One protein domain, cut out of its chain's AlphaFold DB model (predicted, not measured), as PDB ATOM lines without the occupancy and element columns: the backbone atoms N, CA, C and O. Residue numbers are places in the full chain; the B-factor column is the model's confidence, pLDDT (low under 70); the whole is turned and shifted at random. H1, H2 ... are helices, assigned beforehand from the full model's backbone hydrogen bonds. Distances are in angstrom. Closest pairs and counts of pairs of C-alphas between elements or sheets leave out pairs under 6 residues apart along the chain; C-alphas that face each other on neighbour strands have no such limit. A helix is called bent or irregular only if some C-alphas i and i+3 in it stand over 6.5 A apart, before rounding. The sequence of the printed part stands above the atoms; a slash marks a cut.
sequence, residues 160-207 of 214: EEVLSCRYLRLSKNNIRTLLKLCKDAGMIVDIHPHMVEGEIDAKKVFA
ATOM      1  N   GLU A 160      14.519 -95.169   2.731       81.75
ATOM      2  CA  GLU A 160      14.927 -96.556   2.957       81.75
ATOM      3  C   GLU A 160      14.884 -97.387   1.671       81.75
ATOM      4  O   GLU A 160      15.833 -98.104   1.365       81.75
ATOM      5  N   GLU A 161      13.820 -97.262   0.875       84.31
ATOM      6  CA  GLU A 161      13.670 -97.997  -0.385       84.31
ATOM      7  C   GLU A 161      14.709 -97.536  -1.416       84.31
ATOM      8  O   GLU A 161      15.339 -98.357  -2.088       84.31
ATOM      9  N   VAL A 162      14.951 -96.225  -1.498       85.38
ATOM     10  CA  VAL A 162      15.964 -95.659  -2.401       85.38
ATOM     11  C   VAL A 162      17.368 -96.101  -2.000       85.38
ATOM     12  O   VAL A 162      18.154 -96.473  -2.869       85.38
ATOM     13  N   LEU A 163      17.684 -96.113  -0.704       82.88
ATOM     14  CA  LEU A 163      18.978 -96.576  -0.198       82.88
ATOM     15  C   LEU A 163      19.136 -98.100  -0.278       82.88
ATOM     16  O   LEU A 163      20.249 -98.579  -0.460       82.88
ATOM     17  N   SER A 164      18.039 -98.862  -0.221       83.00
ATOM     18  CA  SER A 164      18.052-100.323  -0.396       83.00
ATOM     19  C   SER A 164      18.311-100.766  -1.840       83.00
ATOM     20  O   SER A 164      18.481-101.956  -2.119       83.00
ATOM     21  N   CYS A 165      18.341 -99.826  -2.789       84.38
ATOM     22  CA  CYS A 165      18.585-100.135  -4.188       84.38
ATOM     23  C   CYS A 165      19.991-100.720  -4.384       84.38
ATOM     24  O   CYS A 165      20.994-100.021  -4.265       84.38
ATOM     25  N   ARG A 166      20.049-101.989  -4.815       83.81
ATOM     26  CA  ARG A 166      21.287-102.755  -5.066       83.81
ATOM     27  C   ARG A 166      22.308-102.056  -5.975       83.81
ATOM     28  O   ARG A 166      23.495-102.321  -5.875       83.81
ATOM     29  N   TYR A 167      21.850-101.200  -6.884       86.06
ATOM     30  CA  TYR A 167      22.702-100.500  -7.850       86.06
ATOM     31  C   TYR A 167      22.420 -98.998  -7.863       86.06
ATOM     32  O   TYR A 167      22.263 -98.392  -8.927       86.06
ATOM     33  N   LEU A 168      22.301 -98.389  -6.683       84.00
ATOM     34  CA  LEU A 168      22.080 -96.954  -6.579       84.00
ATOM     35  C   LEU A 168      23.275 -96.183  -7.163       84.00
ATOM     36  O   LEU A 168      24.386 -96.211  -6.642       84.00
ATOM     37  N   ARG A 169      23.041 -95.472  -8.269       84.69
ATOM     38  CA  ARG A 169      24.043 -94.631  -8.934       84.69
ATOM     39  C   ARG A 169      23.746 -93.173  -8.650       84.69
ATOM     40  O   ARG A 169      22.825 -92.590  -9.224       84.69
ATOM     41  N   LEU A 170      24.535 -92.578  -7.769       83.12
ATOM     42  CA  LEU A 170      24.337 -91.198  -7.365       83.12
ATOM     43  C   LEU A 170      25.166 -90.249  -8.232       83.12
ATOM     44  O   LEU A 170      26.393 -90.267  -8.227       83.12
ATOM     45  N   SER A 171      24.472 -89.396  -8.985       83.00
ATOM     46  CA  SER A 171      25.078 -88.253  -9.669       83.00
ATOM     47  C   SER A 171      25.181 -87.059  -8.712       83.00
ATOM     48  O   SER A 171      24.402 -86.956  -7.763       83.00
ATOM     49  N   LYS A 172      26.061 -86.087  -8.997       79.94
ATOM     50  CA  LYS A 172      26.186 -84.846  -8.197       79.94
ATOM     51  C   LYS A 172      24.850 -84.124  -7.966       79.94
ATOM     52  O   LYS A 172      24.677 -83.492  -6.926       79.94
ATOM     53  N   ASN A 173      23.917 -84.217  -8.917       81.12
ATOM     54  CA  ASN A 173      22.597 -83.599  -8.799       81.12
ATOM     55  C   ASN A 173      21.655 -84.424  -7.906       81.12
ATOM     56  O   ASN A 173      20.937 -83.875  -7.077       81.12
ATOM     57  N   ASN A 174      21.709 -85.751  -8.023       85.88
ATOM     58  CA  ASN A 174      20.814 -86.654  -7.303       85.88
ATOM     59  C   ASN A 174      21.218 -86.818  -5.829       85.88
ATOM     60  O   ASN A 174      20.343 -87.009  -4.989       85.88
ATOM     61  N   ILE A 175      22.514 -86.688  -5.504       85.56
ATOM     62  CA  ILE A 175      23.031 -86.754  -4.123       85.56
ATOM     63  C   ILE A 175      22.311 -85.747  -3.223       85.56
ATOM     64  O   ILE A 175      21.859 -86.098  -2.138       85.56
ATOM     65  N   ARG A 176      22.155 -84.499  -3.683       85.38
ATOM     66  CA  ARG A 176      21.514 -83.436  -2.891       85.38
ATOM     67  C   ARG A 176      20.050 -83.748  -2.599       85.38
ATOM     68  O   ARG A 176      19.595 -83.544  -1.479       85.38
ATOM     69  N   THR A 177      19.332 -84.260  -3.596       87.50
ATOM     70  CA  THR A 177      17.929 -84.655  -3.446       87.50
ATOM     71  C   THR A 177      17.788 -85.825  -2.482       87.50
ATOM     72  O   THR A 177      16.918 -85.791  -1.622       87.50
ATOM     73  N   LEU A 178      18.665 -86.827  -2.574       86.19
ATOM     74  CA  LEU A 178      18.631 -87.977  -1.677       86.19
ATOM     75  C   LEU A 178      18.942 -87.590  -0.227       86.19
ATOM     76  O   LEU A 178      18.205 -87.980   0.671       86.19
ATOM     77  N   LEU A 179      19.973 -86.770   0.003       85.25
ATOM     78  CA  LEU A 179      20.288 -86.252   1.339       85.25
ATOM     79  C   LEU A 179      19.123 -85.447   1.921       85.25
ATOM     80  O   LEU A 179      18.817 -85.575   3.103       85.25
ATOM     81  N   LYS A 180      18.447 -84.649   1.086       86.62
ATOM     82  CA  LYS A 180      17.252 -83.908   1.493       86.62
ATOM     83  C   LYS A 180      16.111 -84.848   1.885       86.62
ATOM     84  O   LYS A 180      15.563 -84.682   2.963       86.62
ATOM     85  N   LEU A 181      15.813 -85.863   1.072       86.62
ATOM     86  CA  LEU A 181      14.780 -86.860   1.382       86.62
ATOM     87  C   LEU A 181      15.064 -87.599   2.693       86.62
ATOM     88  O   LEU A 181      14.154 -87.811   3.488       86.62
ATOM     89  N   CYS A 182      16.324 -87.955   2.941       85.62
ATOM     90  CA  CYS A 182      16.715 -88.615   4.183       85.62
ATOM     91  C   CYS A 182      16.565 -87.675   5.386       85.62
ATOM     92  O   CYS A 182      15.982 -88.063   6.391       85.62
ATOM     93  N   LYS A 183      17.006 -86.416   5.267       84.81
ATOM     94  CA  LYS A 183      16.858 -85.410   6.327       84.81
ATOM     95  C   LYS A 183      15.392 -85.098   6.633       84.81
ATOM     96  O   LYS A 183      15.036 -84.987   7.801       84.81
ATOM     97  N   ASP A 184      14.557 -84.988   5.603       86.25
ATOM     98  CA  ASP A 184      13.118 -84.730   5.732       86.25
ATOM     99  C   ASP A 184      12.399 -85.904   6.429       86.25
ATOM    100  O   ASP A 184      11.407 -85.696   7.123       86.25
ATOM    101  N   ALA A 185      12.934 -87.125   6.313       83.38
ATOM    102  CA  ALA A 185      12.486 -88.307   7.053       83.38
ATOM    103  C   ALA A 185      13.181 -88.498   8.418       83.38
ATOM    104  O   ALA A 185      12.928 -89.489   9.099       83.38
ATOM    105  N   GLY A 186      14.066 -87.580   8.827       78.69
ATOM    106  CA  GLY A 186      14.811 -87.668  10.088       78.69
ATOM    107  C   GLY A 186      15.956 -88.693  10.097       78.69
ATOM    108  O   GLY A 186      16.452 -89.037  11.166       78.69
ATOM    109  N   MET A 187      16.391 -89.173   8.930       76.00
ATOM    110  CA  MET A 187      17.513 -90.101   8.777       76.00
ATOM    111  C   MET A 187      18.844 -89.359   8.623       76.00
ATOM    112  O   MET A 187      18.987 -88.469   7.779       76.00
ATOM    113  N   ILE A 188      19.848 -89.773   9.398       70.62
ATOM    114  CA  ILE A 188      21.217 -89.258   9.309       70.62
ATOM    115  C   ILE A 188      22.010 -90.193   8.400       70.62
ATOM    116  O   ILE A 188      22.355 -91.306   8.785       70.62
ATOM    117  N   VAL A 189      22.283 -89.743   7.178       71.06
ATOM    118  CA  VAL A 189      23.019 -90.529   6.182       71.06
ATOM    119  C   VAL A 189      24.359 -89.860   5.932       71.06
ATOM    120  O   VAL A 189      24.418 -88.774   5.357       71.06
ATOM    121  N   ASP A 190      25.429 -90.513   6.375       68.62
ATOM    122  CA  ASP A 190      26.798 -90.063   6.148       68.62
ATOM    123  C   ASP A 190      27.318 -90.729   4.865       68.62
ATOM    124  O   ASP A 190      27.635 -91.917   4.847       68.62
ATOM    125  N   ILE A 191      27.291 -89.999   3.743       65.25
ATOM    126  CA  ILE A 191      27.739 -90.505   2.435       65.25
ATOM    127  C   ILE A 191      29.129 -89.931   2.159       65.25
ATOM    128  O   ILE A 191      29.252 -88.813   1.655       65.25
ATOM    129  N   HIS A 192      30.181 -90.696   2.456       58.53
ATOM    130  CA  HIS A 192      31.549 -90.308   2.112       58.53
ATOM    131  C   HIS A 192      31.923 -90.770   0.686       58.53
ATOM    132  O   HIS A 192      31.632 -91.912   0.329       58.53
ATOM    133  N   PRO A 193      32.624 -89.948  -0.130       60.56
ATOM    134  CA  PRO A 193      33.006 -90.271  -1.519       60.56
ATOM    135  C   PRO A 193      33.861 -91.536  -1.726       60.56
ATOM    136  O   PRO A 193      34.116 -91.908  -2.869       60.56
ATOM    137  N   HIS A 194      34.306 -92.178  -0.645       55.88
ATOM    138  CA  HIS A 194      35.161 -93.365  -0.650       55.88
ATOM    139  C   HIS A 194      34.593 -94.541   0.160       55.88
ATOM    140  O   HIS A 194      35.298 -95.528   0.333       55.88
ATOM    141  N   MET A 195      33.350 -94.462   0.654       63.81
ATOM    142  CA  MET A 195      32.759 -95.578   1.402       63.81
ATOM    143  C   MET A 195      32.580 -96.807   0.504       63.81
ATOM    144  O   MET A 195      31.879 -96.755  -0.508       63.81
ATOM    145  N   VAL A 196      33.221 -97.910   0.896       58.66
ATOM    146  CA  VAL A 196      33.118 -99.224   0.249       58.66
ATOM    147  C   VAL A 196      32.004-100.024   0.927       58.66
ATOM    148  O   VAL A 196      31.816 -99.922   2.136       58.66
ATOM    149  N   GLU A 197      31.268-100.840   0.166       57.69
ATOM    150  CA  GLU A 197      30.072-101.586   0.613       57.69
ATOM    151  C   GLU A 197      30.267-102.395   1.914       57.69
ATOM    152  O   GLU A 197      29.316-102.573   2.669       57.69
ATOM    153  N   GLY A 198      31.492-102.845   2.211       61.59
ATOM    154  CA  GLY A 198      31.819-103.594   3.432       61.59
ATOM    155  C   GLY A 198      31.947-102.755   4.711       61.59
ATOM    156  O   GLY A 198      31.915-103.314   5.803       61.59
ATOM    157  N   GLU A 199      32.076-101.433   4.596       57.59
ATOM    158  CA  GLU A 199      32.236-100.501   5.725       57.59
ATOM    159  C   GLU A 199      30.917 -99.806   6.102       57.59
ATOM    160  O   GLU A 199      30.837 -99.089   7.102       57.59
ATOM    161  N   ILE A 200      29.861-100.029   5.315       60.78
ATOM    162  CA  ILE A 200      28.539 -99.444   5.533       60.78
ATOM    163  C   ILE A 200      27.778-100.293   6.557       60.78
ATOM    164  O   ILE A 200      27.093-101.256   6.213       60.78
ATOM    165  N   ASP A 201      27.870 -99.932   7.837       58.00
ATOM    166  CA  ASP A 201      27.036-100.549   8.869       58.00
ATOM    167  C   ASP A 201      25.598-100.019   8.769       58.00
ATOM    168  O   ASP A 201      25.279 -98.918   9.231       58.00
ATOM    169  N   ALA A 202      24.706-100.823   8.183       60.12
ATOM    170  CA  ALA A 202      23.285-100.505   8.063       60.12
ATOM    171  C   ALA A 202      22.647-100.151   9.419       60.12
ATOM    172  O   ALA A 202      21.737 -99.328   9.476       60.12
ATOM    173  N   LYS A 203      23.151-100.694  10.536       57.91
ATOM    174  CA  LYS A 203      22.630-100.381  11.874       57.91
ATOM    175  C   LYS A 203      22.993 -98.970  12.340       57.91
ATOM    176  O   LYS A 203      22.251 -98.397  13.128       57.91
ATOM    177  N   LYS A 204      24.095 -98.398  11.842       59.62
ATOM    178  CA  LYS A 204      24.486 -97.002  12.107       59.62
ATOM    179  C   LYS A 204      23.788 -96.011  11.176       59.62
ATOM    180  O   LYS A 204      23.516 -94.895  11.597       59.62
ATOM    181  N   VAL A 205      23.468 -96.421   9.945       55.28
ATOM    182  CA  VAL A 205      22.755 -95.583   8.958       55.28
ATOM    183  C   VAL A 205      21.249 -95.509   9.247       55.28
ATOM    184  O   VAL A 205      20.633 -94.463   9.064       55.28
ATOM    185  N   PHE A 206      20.656 -96.603   9.730       59.31
ATOM    186  CA  PHE A 206      19.227 -96.704  10.050       59.31
ATOM    187  C   PHE A 206      18.958 -96.771  11.553       59.31
ATOM    188  O   PHE A 206      17.982 -97.400  11.961       59.31
ATOM    189  N   ALA A 207      19.803 -96.162  12.391       57.28
ATOM    190  CA  ALA A 207      19.461 -95.988  13.798       57.28
ATOM    191  C   ALA A 207      18.195 -95.116  13.873       57.28
ATOM    192  O   ALA A 207      18.258 -93.888  13.861       57.28
TER     193      ALA A 207
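AT A GLANCE: This is residues 160 to 207 of the 214 residues of the protein "uncharacterized protein C16orf78 homolog" of Neomonachus schauinslandi (UniProt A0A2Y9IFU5). One longer helix, H2, makes one side of an open arrangement; the short helix H1 lies near it, and a long loop of residues 185 to 201 swings away from the end of H2 to the small helix H3, which touches neither of the others. Residues 192 to 199 of that loop stick out. The printed part has 48 residues with three named helices, H1, H2 and H3 in chain order, and no named strand. The class is all helix, though under half of the residues, 21 of 48, are in named elements. By its radius of gyration of the C-alphas, 10.5 A, the whole is compact, and the C-alphas span 25 by 23 by 18 A.

HOW THE PARTS SIT: H1, residues 160 to 163, and H2, residues 172 to 184, are near each other: their closest C-alphas are 8.2 A apart, and 7 pairs of C-alphas lie within 10 A. A short link of 8 residues joins them. H3, residues 202 to 205, is apart from H1. H2 and H3 are apart too, and the link between them, 17 residues, is long. Within it, residues 192 to 199 stand free, with no C-alpha 8 or more residues away along the chain within 10 A. In H2, 7 of 9 pairs of O i and N i+4 are within hydrogen-bond range, while H1 and H3, with four residues each, are too short for such a pair; in each of these two, the one pair of O i and N i+3 is within range.

IN THESE COORDINATES: H1 begins at Glu 160, whose C-alpha is at (14.927, -96.556, 2.957), and ends at Leu 163. H2 runs from Lys 172, with its C-alpha at (26.186, -84.846, -8.197), to Asp 184, with its C-alpha at (13.118, -84.730, 5.732), 19.1 A from first to last C-alpha. It is neither bent nor irregular, but only just: C-alphas 173 and 176 are 6.0 A apart. H3 runs from Ala 202 to Val 205, whose C-alpha is at (22.755, -95.583, 8.958). H1 measures 5.1 A and H3 5.0 A from first to last C-alpha.

THE WHOLE: The two C-alphas farthest apart are those of Asp 184 and Gly 198, 26.7 A. The C-alphas of Glu 160 and Ala 207, the first and last printed residues, are 11.8 A apart. Without residues 192 to 199, the remaining 40 residues span 26 by 22 by 16 A. The printed part has no cut. The mean pLDDT of the printed part is 74.4, and residues 190 to 207 are under 70; H3 has a mean of 58.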